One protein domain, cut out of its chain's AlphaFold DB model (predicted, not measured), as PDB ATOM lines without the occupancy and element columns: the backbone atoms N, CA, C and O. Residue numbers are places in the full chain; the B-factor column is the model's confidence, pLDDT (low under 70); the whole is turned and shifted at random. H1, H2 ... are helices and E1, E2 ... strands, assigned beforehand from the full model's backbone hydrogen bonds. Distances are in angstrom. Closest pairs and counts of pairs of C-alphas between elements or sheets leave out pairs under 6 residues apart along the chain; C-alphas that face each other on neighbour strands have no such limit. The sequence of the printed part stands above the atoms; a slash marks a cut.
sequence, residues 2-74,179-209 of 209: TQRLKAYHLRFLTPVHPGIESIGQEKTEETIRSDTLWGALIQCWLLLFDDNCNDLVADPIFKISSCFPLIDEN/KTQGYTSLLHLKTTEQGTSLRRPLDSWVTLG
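What this domain is: This is residues 2 to 74 and 179 to 209 of the 209 residues of an uncharacterized protein of Methanosarcinales archaeon (UniProt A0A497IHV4). A twisted sheet on the long strand E4, with E1 on one side and E2 and E3 on the other, is grazed by H1; residues 21 to 26 stick out. The 104 printed residues, under half in named elements, hold E1, H1, H2, E2, E3, E4 in order; the class is mixed. It is only just loose, close to compact: radius of gyration of the C-alphas 15.6 A, spans 47 by 34 by 24 A.

Where its parts are: E1 is residues 5 to 10, from C-alpha (8.538, 48.065, 29.185); H1 34 to 48, 21.1 A; H2 53 to 58; E2 62 to 64; E3 68 to 71; E4 182 to 189, 22.4 A, ending at (13.528, 42.635, 28.266).

How they stand to each other: E1, E2 and E3 are antiparallel to E4: N 8 and O 185, N 63 and O 188, N 68 and O 184 are each 2.8 A apart. H1 and H2 are close but not clearly touching, the closest C-alphas, 46 and 53, 7.3 A apart. Every O i to N i+4 pair is within hydrogen-bond range in H2, 10 of 11 in H1.

The domain as a whole: Residues 75 to 178 are cut out, C-alphas 74 and 179 being 13.3 A apart. E1 to H1 is a long link. Residues 2 to 3, 22 to 25 and 191 to 209 have pLDDT under 70.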
ATOM      1  N   THR A   2      15.961  52.874  23.353       43.56
ATOM      2  CA  THR A   2      14.531  52.907  23.699       43.56
ATOM      3  C   THR A   2      14.197  51.669  24.524       43.56
ATOM      4  O   THR A   2      14.060  50.575  23.982       43.56
ATOM      5  N   GLN A   3      14.141  51.826  25.845       52.88
ATOM      6  CA  GLN A   3      13.742  50.759  26.762       52.88
ATOM      7  C   GLN A   3      12.272  50.401  26.506       52.88
ATOM      8  O   GLN A   3      11.419  51.286  26.458       52.88
ATOM      9  N   ARG A   4      11.964  49.112  26.308       72.06
ATOM     10  CA  ARG A   4      10.594  48.646  26.045       72.06
ATOM     11  C   ARG A   4      10.065  47.901  27.264       72.06
ATOM     12  O   ARG A   4      10.308  46.708  27.422       72.06
ATOM     13  N   LEU A   5       9.354  48.629  28.116       86.75
ATOM     14  CA  LEU A   5       8.538  48.065  29.185       86.75
ATOM     15  C   LEU A   5       7.210  47.584  28.586       86.75
ATOM     16  O   LEU A   5       6.595  48.299  27.792       86.75
ATOM     17  N   LYS A   6       6.776  46.372  28.930       91.44
ATOM     18  CA  LYS A   6       5.483  45.812  28.519       91.44
ATOM     19  C   LYS A   6       4.685  45.416  29.759       91.44
ATOM     20  O   LYS A   6       5.242  44.812  30.671       91.44
ATOM     21  N   ALA A   7       3.394  45.731  29.773       92.25
ATOM     22  CA  ALA A   7       2.469  45.234  30.783       92.25
ATOM     23  C   ALA A   7       1.877  43.893  30.329       92.25
ATOM     24  O   ALA A   7       1.454  43.759  29.180       92.25
ATOM     25  N   TYR A   8       1.854  42.921  31.234       94.50
ATOM     26  CA  TYR A   8       1.257  41.605  31.047       94.50
ATOM     27  C   TYR A   8       0.111  41.440  32.035       94.50
ATOM     28  O   TYR A   8       0.287  41.692  33.227       94.50
ATOM     29  N   HIS A   9      -1.053  41.026  31.538       94.62
ATOM     30  CA  HIS A   9      -2.246  40.813  32.351       94.62
ATOM     31  C   HIS A   9      -2.438  39.312  32.586       94.62
ATOM     32  O   HIS A   9      -2.586  38.545  31.637       94.62
ATOM     33  N   LEU A  10      -2.429  38.895  33.847       93.12
ATOM     34  CA  LEU A  10      -2.649  37.521  34.271       93.12
ATOM     35  C   LEU A  10      -4.105  37.367  34.706       93.12
ATOM     36  O   LEU A  10      -4.526  37.953  35.706       93.12
ATOM     37  N   ARG A  11      -4.859  36.557  33.963       92.38
ATOM     38  CA  ARG A  11      -6.221  36.142  34.314       92.38
ATOM     39  C   ARG A  11      -6.223  34.662  34.627       92.38
ATOM     40  O   ARG A  11      -5.608  33.873  33.914       92.38
ATOM     41  N   PHE A  12      -6.932  34.290  35.681       91.00
ATOM     42  CA  PHE A  12      -6.944  32.920  36.163       91.00
ATOM     43  C   PHE A  12      -8.325  32.317  35.972       91.00
ATOM     44  O   PHE A  12      -9.329  32.866  36.414       91.00
ATOM     45  N   LEU A  13      -8.364  31.166  35.303       89.88
ATOM     46  CA  LEU A  13      -9.588  30.379  35.136       89.88
ATOM     47  C   LEU A  13      -9.938  29.595  36.407       89.88
ATOM     48  O   LEU A  13     -11.082  29.185  36.595       89.88
ATOM     49  N   THR A  14      -8.945  29.374  37.267       90.31
ATOM     50  CA  THR A  14      -9.068  28.638  38.523       90.31
ATOM     51  C   THR A  14      -8.505  29.456  39.680       90.31
ATOM     52  O   THR A  14      -7.696  30.357  39.456       90.31
ATOM     53  N   PRO A  15      -8.882  29.132  40.924       89.94
ATOM     54  CA  PRO A  15      -8.344  29.809  42.096       89.94
ATOM     55  C   PRO A  15      -6.820  29.669  42.180       89.94
ATOM     56  O   PRO A  15      -6.265  28.644  41.775       89.94
ATOM     57  N   VAL A  16      -6.155  30.685  42.724       90.44
ATOM     58  CA  VAL A  16      -4.693  30.751  42.847       90.44
ATOM     59  C   VAL A  16      -4.240  30.646  44.295       90.44
ATOM     60  O   VAL A  16      -4.967  30.990  45.229       90.44
ATOM     61  N   HIS A  17      -3.011  30.171  44.481       88.75
ATOM     62  CA  HIS A  17      -2.386  30.025  45.789       88.75
ATOM     63  C   HIS A  17      -0.970  30.629  45.783       88.75
ATOM     64  O   HIS A  17       0.011  29.905  45.613       88.75
ATOM     65  N   PRO A  18      -0.834  31.958  45.924       83.62
ATOM     66  CA  PRO A  18       0.451  32.594  46.200       83.62
ATOM     67  C   PRO A  18       0.825  32.353  47.668       83.62
ATOM     68  O   PRO A  18       0.577  33.192  48.537       83.62
ATOM     69  N   GLY A  19       1.338  31.156  47.945       80.00
ATOM     70  CA  GLY A  19       1.701  30.716  49.287       80.00
ATOM     71  C   GLY A  19       2.920  31.454  49.836       80.00
ATOM     72  O   GLY A  19       3.876  31.739  49.115       80.00
ATOM     73  N   ILE A  20       2.885  31.739  51.134       79.38
ATOM     74  CA  ILE A  20       4.009  32.240  51.920       79.38
ATOM     75  C   ILE A  20       4.201  31.285  53.087       79.38
ATOM     76  O   ILE A  20       3.248  30.945  53.802       79.38
ATOM     77  N   GLU A  21       5.453  30.911  53.316       70.81
ATOM     78  CA  GLU A  21       5.829  30.175  54.510       70.81
ATOM     79  C   GLU A  21       5.596  31.044  55.753       70.81
ATOM     80  O   GLU A  21       6.052  32.185  55.850       70.81
ATOM     81  N   SER A  22       4.844  30.517  56.715       61.47
ATOM     82  CA  SER A  22       4.598  31.184  57.986       61.47
ATOM     83  C   SER A  22       4.674  30.160  59.113       61.47
ATOM     84  O   SER A  22       4.386  28.979  58.912       61.47
ATOM     85  N   ILE A  23       5.110  30.596  60.296       59.44
ATOM     86  CA  ILE A  23       5.328  29.706  61.441       59.44
ATOM     87  C   ILE A  23       3.997  29.032  61.803       59.44
ATOM     88  O   ILE A  23       3.059  29.689  62.254       59.44
ATOM     89  N   GLY A  24       3.921  27.717  61.590       62.22
ATOM     90  CA  GLY A  24       2.801  26.856  61.978       62.22
ATOM     91  C   GLY A  24       1.646  26.738  60.973       62.22
ATOM     92  O   GLY A  24       0.956  25.726  61.005       62.22
ATOM     93  N   GLN A  25       1.419  27.707  60.075       66.56
ATOM     94  CA  GLN A  25       0.346  27.635  59.063       66.56
ATOM     95  C   GLN A  25       0.723  28.363  57.770       66.56
ATOM     96  O   GLN A  25       1.327  29.431  57.805       66.56
ATOM     97  N   GLU A  26       0.312  27.825  56.626       74.56
ATOM     98  CA  GLU A  26       0.478  28.472  55.324       74.56
ATOM     99  C   GLU A  26      -0.443  29.697  55.203       74.56
ATOM    100  O   GLU A  26      -1.623  29.658  55.568       74.56
ATOM    101  N   LYS A  27       0.090  30.807  54.685       80.25
ATOM    102  CA  LYS A  27      -0.688  32.014  54.371       80.25
ATOM    103  C   LYS A  27      -0.635  32.282  52.878       80.25
ATOM    104  O   LYS A  27       0.317  31.899  52.216       80.25
ATOM    105  N   THR A  28      -1.640  32.977  52.362       83.00
ATOM    106  CA  THR A  28      -1.613  33.517  51.000       83.00
ATOM    107  C   THR A  28      -1.392  35.017  51.032       83.00
ATOM    108  O   THR A  28      -1.961  35.712  51.877       83.00
ATOM    109  N   GLU A  29      -0.618  35.514  50.079       85.62
ATOM    110  CA  GLU A  29      -0.459  36.942  49.815       85.62
ATOM    111  C   GLU A  29      -1.508  37.414  48.794       85.62
ATOM    112  O   GLU A  29      -1.884  36.684  47.887       85.62
ATOM    113  N   GLU A  30      -1.998  38.649  48.904       84.94
ATOM    114  CA  GLU A  30      -2.984  39.196  47.950       84.94
ATOM    115  C   GLU A  30      -2.391  39.466  46.558       84.94
ATOM    116  O   GLU A  30      -3.127  39.713  45.603       84.94
ATOM    117  N   THR A  31      -1.063  39.435  46.444       88.25
ATOM    118  CA  THR A  31      -0.313  39.661  45.214       88.25
ATOM    119  C   THR A  31       0.734  38.569  44.999       88.25
ATOM    120  O   THR A  31       1.149  37.890  45.930       88.25
ATOM    121  N   ILE A  32       1.180  38.402  43.757       92.69
ATOM    122  CA  ILE A  32       2.292  37.522  43.402       92.69
ATOM    123  C   ILE A  32       3.564  38.365  43.335       92.69
ATOM    124  O   ILE A  32       3.664  39.307  42.545       92.69
ATOM    125  N   ARG A  33       4.554  38.026  44.154       93.62
ATOM    126  CA  ARG A  33       5.826  38.748  44.193       93.62
ATOM    127  C   ARG A  33       6.682  38.504  42.947       93.62
ATOM    128  O   ARG A  33       6.597  37.458  42.299       93.62
ATOM    129  N   SER A  34       7.547  39.469  42.635       95.12
ATOM    130  CA  SER A  34       8.463  39.396  41.492       95.12
ATOM    131  C   SER A  34       9.439  38.224  41.557       95.12
ATOM    132  O   SER A  34       9.776  37.684  40.512       95.12
ATOM    133  N   ASP A  35       9.906  37.829  42.744       93.19
ATOM    134  CA  ASP A  35      10.818  36.693  42.929       93.19
ATOM    135  C   ASP A  35      10.143  35.366  42.562       93.19
ATOM    136  O   ASP A  35      10.722  34.566  41.827       93.19
ATOM    137  N   THR A  36       8.882  35.181  42.968       93.31
ATOM    138  CA  THR A  36       8.064  34.029  42.568       93.31
ATOM    139  C   THR A  36       7.848  33.995  41.054       93.31
ATOM    140  O   THR A  36       8.040  32.953  40.427       93.31
ATOM    141  N   LEU A  37       7.492  35.134  40.444       94.06
ATOM    142  CA  LEU A  37       7.318  35.229  38.988       94.06
ATOM    143  C   LEU A  37       8.625  34.961  38.236       94.06
ATOM    144  O   LEU A  37       8.626  34.246  37.236       94.06
ATOM    145  N   TRP A  38       9.736  35.518  38.718       94.62
ATOM    146  CA  TRP A  38      11.054  35.317  38.126       94.62
ATOM    147  C   TRP A  38      11.450  33.841  38.177       94.62
ATOM    148  O   TRP A  38      11.802  33.271  37.147       94.62
ATOM    149  N   GLY A  39      11.302  33.196  39.338       93.12
ATOM    150  CA  GLY A  39      11.584  31.770  39.501       93.12
ATOM    151  C   GLY A  39      10.729  30.894  38.586       93.12
ATOM    152  O   GLY A  39      11.257  29.977  37.961       93.12
ATOM    153  N   ALA A  40       9.437  31.203  38.448       93.50
ATOM    154  CA  ALA A  40       8.543  30.490  37.537       93.50
ATOM    155  C   ALA A  40       8.964  30.653  36.066       93.50
ATOM    156  O   ALA A  40       9.029  29.671  35.328       93.50
ATOM    157  N   LEU A  41       9.305  31.874  35.639       93.31
ATOM    158  CA  LEU A  41       9.751  32.140  34.269       93.31
ATOM    159  C   LEU A  41      11.075  31.445  33.942       93.31
ATOM    160  O   LEU A  41      11.209  30.897  32.852       93.31
ATOM    161  N   ILE A  42      12.029  31.433  34.873       93.25
ATOM    162  CA  ILE A  42      13.319  30.755  34.684       93.25
ATOM    163  C   ILE A  42      13.145  29.239  34.645       93.25
ATOM    164  O   ILE A  42      13.739  28.589  33.792       93.25
ATOM    165  N   GLN A  43      12.287  28.668  35.493       93.56
ATOM    166  CA  GLN A  43      11.955  27.243  35.410       93.56
ATOM    167  C   GLN A  43      11.344  26.890  34.051       93.56
ATOM    168  O   GLN A  43      11.798  25.948  33.409       93.56
ATOM    169  N   CYS A  44      10.373  27.674  33.573       93.69
ATOM    170  CA  CYS A  44       9.812  27.489  32.237       93.69
ATOM    171  C   CYS A  44      10.880  27.629  31.144       93.69
ATOM    172  O   CYS A  44      10.895  26.835  30.213       93.69
ATOM    173  N   TRP A  45      11.790  28.599  31.261       92.19
ATOM    174  CA  TRP A  45      12.881  28.801  30.307       92.19
ATOM    175  C   TRP A  45      13.789  27.573  30.207       92.19
ATOM    176  O   TRP A  45      14.019  27.067  29.113       92.19
ATOM    177  N   LEU A  46      14.249  27.051  31.345       92.62
ATOM    178  CA  LEU A  46      15.148  25.895  31.413       92.62
ATOM    179  C   LEU A  46      14.487  24.578  30.970       92.62
ATOM    180  O   LEU A  46      15.181  23.617  30.661       92.62
ATOM    181  N   LEU A  47      13.151  24.514  30.923       94.62
ATOM    182  CA  LEU A  47      12.425  23.388  30.320       94.62
ATOM    183  C   LEU A  47      12.407  23.438  28.785       94.62
ATOM    184  O   LEU A  47      12.088  22.437  28.146       94.62
ATOM    185  N   LEU A  48      12.689  24.599  28.194       92.38
ATOM    186  CA  LEU A  48      12.557  24.855  26.758       92.38
ATOM    187  C   LEU A  48      13.902  25.060  26.063       92.38
ATOM    188  O   LEU A  48      13.988  24.884  24.847       92.38
ATOM    189  N   PHE A  49      14.921  25.464  26.817       91.38
ATOM    190  CA  PHE A  49      16.237  25.837  26.317       91.38
ATOM    191  C   PHE A  49      17.331  25.214  27.181       91.38
ATOM    192  O   PHE A  49      17.214  25.173  28.403       91.38
ATOM    193  N   ASP A  50      18.433  24.823  26.544       91.88
ATOM    194  CA  ASP A  50      19.607  24.226  27.197       91.88
ATOM    195  C   ASP A  50      20.561  25.278  27.810       91.88
ATOM    196  O   ASP A  50      21.764  25.045  27.951       91.88
ATOM    197  N   ASP A  51      20.045  26.462  28.145       89.62
ATOM    198  CA  ASP A  51      20.835  27.534  28.754       89.62
ATOM    199  C   ASP A  51      21.234  27.184  30.197       89.62
ATOM    200  O   ASP A  51      20.542  26.457  30.915       89.62
ATOM    201  N   ASN A  52      22.351  27.742  30.668       90.56
ATOM    202  CA  ASN A  52      22.804  27.523  32.037       90.56
ATOM    203  C   ASN A  52      22.074  28.447  33.026       90.56
ATOM    204  O   ASN A  52      22.070  29.670  32.877       90.56
ATOM    205  N   CYS A  53      21.520  27.874  34.097       90.44
ATOM    206  CA  CYS A  53      20.838  28.636  35.147       90.44
ATOM    207  C   CYS A  53      21.741  29.694  35.813       90.44
ATOM    208  O   CYS A  53      21.298  30.818  36.042       90.44
ATOM    209  N   ASN A  54      23.010  29.372  36.085       92.31
ATOM    210  CA  ASN A  54      23.937  30.308  36.730       92.31
ATOM    211  C   ASN A  54      24.197  31.538  35.854       92.31
ATOM    212  O   ASN A  54      24.288  32.645  36.382       92.31
ATOM    213  N   ASP A  55      24.253  31.359  34.533       90.75
ATOM    214  CA  ASP A  55      24.451  32.462  33.590       90.75
ATOM    215  C   ASP A  55      23.216  33.374  33.552       90.75
ATOM    216  O   ASP A  55      23.349  34.596  33.598       90.75
ATOM    217  N   LEU A  56      22.009  32.794  33.569       88.44
ATOM    218  CA  LEU A  56      20.747  33.546  33.627       88.44
ATOM    219  C   LEU A  56      20.569  34.321  34.942       88.44
ATOM    220  O   LEU A  56      19.943  35.381  34.951       88.44
ATOM    221  N   VAL A  57      21.094  33.802  36.057       89.06
ATOM    222  CA  VAL A  57      21.099  34.500  37.353       89.06
ATOM    223  C   VAL A  57      22.127  35.634  37.352       89.06
ATOM    224  O   VAL A  57      21.835  36.725  37.844       89.06
ATOM    225  N   ALA A  58      23.326  35.383  36.817       90.50
ATOM    226  CA  ALA A  58      24.424  36.345  36.809       90.50
ATOM    227  C   ALA A  58      24.175  37.519  35.847       90.50
ATOM    228  O   ALA A  58      24.482  38.661  36.192       90.50
ATOM    229  N   ASP A  59      23.594  37.257  34.671       89.00
ATOM    230  CA  ASP A  59      23.175  38.277  33.706       89.00
ATOM    231  C   ASP A  59      21.714  38.068  33.262       89.00
ATOM    232  O   ASP A  59      21.445  37.496  32.199       89.00
ATOM    233  N   PRO A  60      20.732  38.538  34.054       87.62
ATOM    234  CA  PRO A  60      19.328  38.311  33.755       87.62
ATOM    235  C   PRO A  60      18.900  39.012  32.463       87.62
ATOM    236  O   PRO A  60      19.007  40.233  32.301       87.62
ATOM    237  N   ILE A  61      18.315  38.230  31.556       88.12
ATOM    238  CA  ILE A  61      17.820  38.699  30.252       88.12
ATOM    239  C   ILE A  61      16.538  39.541  30.365       88.12
ATOM    240  O   ILE A  61      16.113  40.169  29.391       88.12
ATOM    241  N   PHE A  62      15.908  39.578  31.543       90.88
ATOM    242  CA  PHE A  62      14.713  40.370  31.814       90.88
ATOM    243  C   PHE A  62      14.648  40.875  33.261       90.88
ATOM    244  O   PHE A  62      15.274  40.330  34.167       90.88
ATOM    245  N   LYS A  63      13.841  41.917  33.482       93.06
ATOM    246  CA  LYS A  63      13.385  42.379  34.798       93.06
ATOM    247  C   LYS A  63      11.866  42.310  34.837       93.06
ATOM    248  O   LYS A  63      11.224  42.677  33.857       93.06
ATOM    249  N   ILE A  64      11.305  41.873  35.956       95.06
ATOM    250  CA  ILE A  64       9.861  41.742  36.146       95.06
ATOM    251  C   ILE A  64       9.445  42.409  37.457       95.06
ATOM    252  O   ILE A  64      10.164  42.315  38.452       95.06
ATOM    253  N   SER A  65       8.317  43.116  37.459       96.44
ATOM    254  CA  SER A  65       7.722  43.649  38.685       96.44
ATOM    255  C   SER A  65       6.882  42.590  39.390       96.44
ATOM    256  O   SER A  65       6.450  41.609  38.783       96.44
ATOM    257  N   SER A  66       6.561  42.826  40.662       95.94
ATOM    258  CA  SER A  66       5.459  42.108  41.300       95.94
ATOM    259  C   SER A  66       4.167  42.329  40.516       95.94
ATOM    260  O   SER A  66       4.042  43.271  39.724       95.94
ATOM    261  N   CYS A  67       3.212  41.447  40.750       95.25
ATOM    262  CA  CYS A  67       1.851  41.640  40.310       95.25
ATOM    263  C   CYS A  67       1.200  42.804  41.068       95.25
ATOM    264  O   CYS A  67       1.474  43.059  42.242       95.25
ATOM    265  N   PHE A  68       0.293  43.491  40.396       94.88
ATOM    266  CA  PHE A  68      -0.570  44.510  40.971       94.88
ATOM    267  C   PHE A  68      -2.016  44.236  40.555       94.88
ATOM    268  O   PHE A  68      -2.221  43.566  39.538       94.88
ATOM    269  N   PRO A  69      -3.020  44.705  41.308       94.31
ATOM    270  CA  PRO A  69      -4.412  44.464  40.960       94.31
ATOM    271  C   PRO A  69      -4.774  44.991  39.565       94.31
ATOM    272  O   PRO A  69      -4.404  46.099  39.173       94.31
ATOM    273  N   LEU A  70      -5.521  44.178  38.824       93.56
ATOM    274  CA  LEU A  70      -6.261  44.567  37.631       93.56
ATOM    275  C   LEU A  70      -7.744  44.378  37.961       93.56
ATOM    276  O   LEU A  70      -8.170  43.243  38.183       93.56
ATOM    277  N   ILE A  71      -8.505  45.468  38.038       91.31
ATOM    278  CA  ILE A  71      -9.917  45.460  38.455       91.31
ATOM    279  C   ILE A  71     -10.735  46.103  37.343       91.31
ATOM    280  O   ILE A  71     -10.510  47.265  37.019       91.31
ATOM    281  N   ASP A  72     -11.650  45.346  36.738       89.00
ATOM    282  CA  ASP A  72     -12.522  45.827  35.657       89.00
ATOM    283  C   ASP A  72     -11.747  46.535  34.531       89.00
ATOM    284  O   ASP A  72     -12.078  47.639  34.112       89.00
ATOM    285  N   GLU A  73     -10.665  45.894  34.071       88.75
ATOM    286  CA  GLU A  73      -9.692  46.412  33.087       88.75
ATOM    287  C   GLU A  73      -8.827  47.602  33.542       88.75
ATOM    288  O   GLU A  73      -7.911  48.003  32.818       88.75
ATOM    289  N   ASN A  74      -9.035  48.133  34.746       91.75
ATOM    290  CA  ASN A  74      -8.225  49.214  35.295       91.75
ATOM    291  C   ASN A  74      -6.993  48.655  36.005       91.75
ATOM    292  O   ASN A  74      -7.085  47.790  36.882       91.75
ATOM    293  N   LYS A 179     -14.033  37.132  36.899       84.69
ATOM    294  CA  LYS A 179     -13.577  37.077  35.495       84.69
ATOM    295  C   LYS A 179     -12.971  38.395  34.997       84.69
ATOM    296  O   LYS A 179     -12.067  38.377  34.159       84.69
ATOM    297  N   THR A 180     -13.486  39.524  35.478       87.44
ATOM    298  CA  THR A 180     -13.002  40.865  35.120       87.44
ATOM    299  C   THR A 180     -11.743  41.254  35.893       87.44
ATOM    300  O   THR A 180     -11.056  42.197  35.503       87.44
ATOM    301  N   GLN A 181     -11.390  40.488  36.925       91.00
ATOM    302  CA  GLN A 181     -10.260  40.742  37.803       91.00
ATOM    303  C   GLN A 181      -9.043  39.911  37.395       91.00
ATOM    304  O   GLN A 181      -9.130  38.878  36.726       91.00
ATOM    305  N   GLY A 182      -7.872  40.374  37.800       93.69
ATOM    306  CA  GLY A 182      -6.620  39.684  37.546       93.69
ATOM    307  C   GLY A 182      -5.442  40.420  38.146       93.69
ATOM    308  O   GLY A 182      -5.589  41.320  38.970       93.69
ATOM    309  N   TYR A 183      -4.253  40.070  37.685       95.12
ATOM    310  CA  TYR A 183      -3.047  40.807  38.026       95.12
ATOM    311  C   TYR A 183      -2.431  41.450  36.792       95.12
ATOM    312  O   TYR A 183      -2.537  40.935  35.686       95.12
ATOM    313  N   THR A 184      -1.736  42.560  36.985       95.94
ATOM    314  CA  THR A 184      -0.819  43.141  36.006       95.94
ATOM    315  C   THR A 184       0.606  43.042  36.523       95.94
ATOM    316  O   THR A 184       0.860  43.378  37.673       95.94
ATOM    317  N   SER A 185       1.547  42.646  35.669       96.19
ATOM    318  CA  SER A 185       2.986  42.749  35.933       96.19
ATOM    319  C   SER A 185       3.686  43.478  34.786       96.19
ATOM    320  O   SER A 185       3.257  43.420  33.630       96.19
ATOM    321  N   LEU A 186       4.758  44.198  35.104       95.31
ATOM    322  CA  LEU A 186       5.587  44.923  34.151       95.31
ATOM    323  C   LEU A 186       6.842  44.105  33.857       95.31
ATOM    324  O   LEU A 186       7.615  43.794  34.762       95.31
ATOM    325  N   LEU A 187       7.070  43.799  32.584       93.75
ATOM    326  CA  LEU A 187       8.239  43.072  32.104       93.75
ATOM    327  C   LEU A 187       9.105  43.987  31.240       93.75
ATOM    328  O   LEU A 187       8.634  44.647  30.311       93.75
ATOM    329  N   HIS A 188      10.399  43.980  31.523       91.12
ATOM    330  CA  HIS A 188      11.424  44.657  30.750       91.12
ATOM    331  C   HIS A 188      12.419  43.626  30.226       91.12
ATOM    332  O   HIS A 188      13.055  42.929  31.010       91.12
ATOM    333  N   LEU A 189      12.573  43.541  28.907       86.88
ATOM    334  CA  LEU A 189      13.528  42.635  28.266       86.88
ATOM    335  C   LEU A 189      14.823  43.379  27.936       86.88
ATOM    336  O   LEU A 189      14.789  44.445  27.315       86.88
ATOM    337  N   LYS A 190      15.966  42.794  28.301       81.25
ATOM    338  CA  LYS A 190      17.282  43.298  27.904       81.25
ATOM    339  C   LYS A 190      17.415  43.130  26.388       81.25
ATOM    340  O   LYS A 190      17.263  42.038  25.848       81.25
ATOM    341  N   THR A 191      17.654  44.231  25.682       65.00
ATOM    342  CA  THR A 191      17.941  44.200  24.243       65.00
ATOM    343  C   THR A 191      19.443  44.016  24.064       65.00
ATOM    344  O   THR A 191      20.219  44.791  24.616       65.00
ATOM    345  N   THR A 192      19.867  42.992  23.325       56.47
ATOM    346  CA  THR A 192      21.278  42.793  22.968       56.47
ATOM    347  C   THR A 192      21.651  43.635  21.741       56.47
ATOM    348  O   THR A 192      20.816  43.888  20.867       56.47
ATOM    349  N   GLU A 193      22.913  44.072  21.667       46.12
ATOM    350  CA  GLU A 193      23.449  44.959  20.614       46.12
ATOM    351  C   GLU A 193      23.357  44.382  19.191       46.12
ATOM    352  O   GLU A 193      23.409  45.127  18.218       46.12
ATOM    353  N   GLN A 194      23.150  43.071  19.041       40.66
ATOM    354  CA  GLN A 194      23.077  42.414  17.732       40.66
ATOM    355  C   GLN A 194      21.707  42.507  17.043       40.66
ATOM    356  O   GLN A 194      21.536  41.948  15.964       40.66
ATOM    357  N   GLY A 195      20.703  43.185  17.612       40.62
ATOM    358  CA  GLY A 195      19.396  43.355  16.955       40.62
ATOM    359  C   GLY A 195      18.585  42.058  16.785       40.62
ATOM    360  O   GLY A 195      17.388  42.113  16.491       40.62
ATOM    361  N   THR A 196      19.183  40.896  17.067       39.31
ATOM    362  CA  THR A 196      18.517  39.619  17.315       39.31
ATOM    363  C   THR A 196      17.841  39.707  18.672       39.31
ATOM    364  O   THR A 196      18.273  39.165  19.681       39.31
ATOM    365  N   SER A 197      16.759  40.477  18.697       43.97
ATOM    366  CA  SER A 197      15.794  40.456  19.775       43.97
ATOM    367  C   SER A 197      15.527  38.995  20.139       43.97
ATOM    368  O   SER A 197      15.277  38.185  19.242       43.97
ATOM    369  N   LEU A 198      15.482  38.678  21.435       48.41
ATOM    370  CA  LEU A 198      14.886  37.460  22.012       48.41
ATOM    371  C   LEU A 198      13.360  37.392  21.714       48.41
ATOM    372  O   LEU A 198      12.547  36.997  22.538       48.41
ATOM    373  N   ARG A 199      12.963  37.850  20.520       43.78
ATOM    374  CA  ARG A 199      11.625  38.071  19.965       43.78
ATOM    375  C   ARG A 199      10.925  36.761  19.637       43.78
ATOM    376  O   ARG A 199       9.720  36.779  19.456       43.78
ATOM    377  N   ARG A 200      11.650  35.650  19.473       45.59
ATOM    378  CA  ARG A 200      11.036  34.407  18.982       45.59
ATOM    379  C   ARG A 200      10.393  33.557  20.078       45.59
ATOM    380  O   ARG A 200       9.312  33.049  19.797       45.59
ATOM    381  N   PRO A 201      10.951  33.447  21.300       48.91
ATOM    382  CA  PRO A 201      10.235  32.818  22.397       48.91
ATOM    383  C   PRO A 201       9.102  33.739  22.853       48.91
ATOM    384  O   PRO A 201       8.040  33.684  22.270       48.91
ATOM    385  N   LEU A 202       9.307  34.689  23.759       45.12
ATOM    386  CA  LEU A 202       8.214  35.335  24.506       45.12
ATOM    387  C   LEU A 202       7.063  35.974  23.700       45.12
ATOM    388  O   LEU A 202       5.934  35.930  24.174       45.12
ATOM    389  N   ASP A 203       7.280  36.536  22.504       41.78
ATOM    390  CA  ASP A 203       6.176  37.130  21.721       41.78
ATOM    391  C   ASP A 203       5.261  36.066  21.064       41.78
ATOM    392  O   ASP A 203       4.095  36.358  20.809       41.78
ATOM    393  N   SER A 204       5.732  34.828  20.845       42.06
ATOM    394  CA  SER A 204       4.895  33.721  20.334       42.06
ATOM    395  C   SER A 204       4.051  33.036  21.420       42.06
ATOM    396  O   SER A 204       3.121  32.298  21.104       42.06
ATOM    397  N   TRP A 205       4.328  33.331  22.694       44.16
ATOM    398  CA  TRP A 205       3.659  32.745  23.863       44.16
ATOM    399  C   TRP A 205       2.431  33.558  24.286       44.16
ATOM    400  O   TRP A 205       1.623  33.091  25.075       44.16
ATOM    401  N   VAL A 206       2.281  34.777  23.755       43.38
ATOM    402  CA  VAL A 206       1.231  35.736  24.148       43.38
ATOM    403  C   VAL A 206       0.032  35.706  23.196       43.38
ATOM    404  O   VAL A 206      -1.036  36.195  23.539       43.38
ATOM    405  N   THR A 207       0.168  35.114  22.008       32.69
ATOM    406  CA  THR A 207      -0.933  34.969  21.033       32.69
ATOM    407  C   THR A 207      -1.702  33.650  21.147       32.69
ATOM    408  O   THR A 207      -2.593  33.396  20.341       32.69
ATOM    409  N   LEU A 208      -1.371  32.806  22.126       31.08
ATOM    410  CA  LEU A 208      -2.070  31.554  22.420       31.08
ATOM    411  C   LEU A 208      -2.507  31.558  23.891       31.08
ATOM    412  O   LEU A 208      -1.929  30.868  24.726       31.08
ATOM    413  N   GLY A 209      -3.504  32.384  24.194       31.11
ATOM    414  CA  GLY A 209      -4.152  32.492  25.501       31.11
ATOM    415  C   GLY A 209      -5.400  33.346  25.403       31.11
ATOM    416  O   GLY A 209      -5.256  34.503  24.952       31.11
TER     417      GLY A 209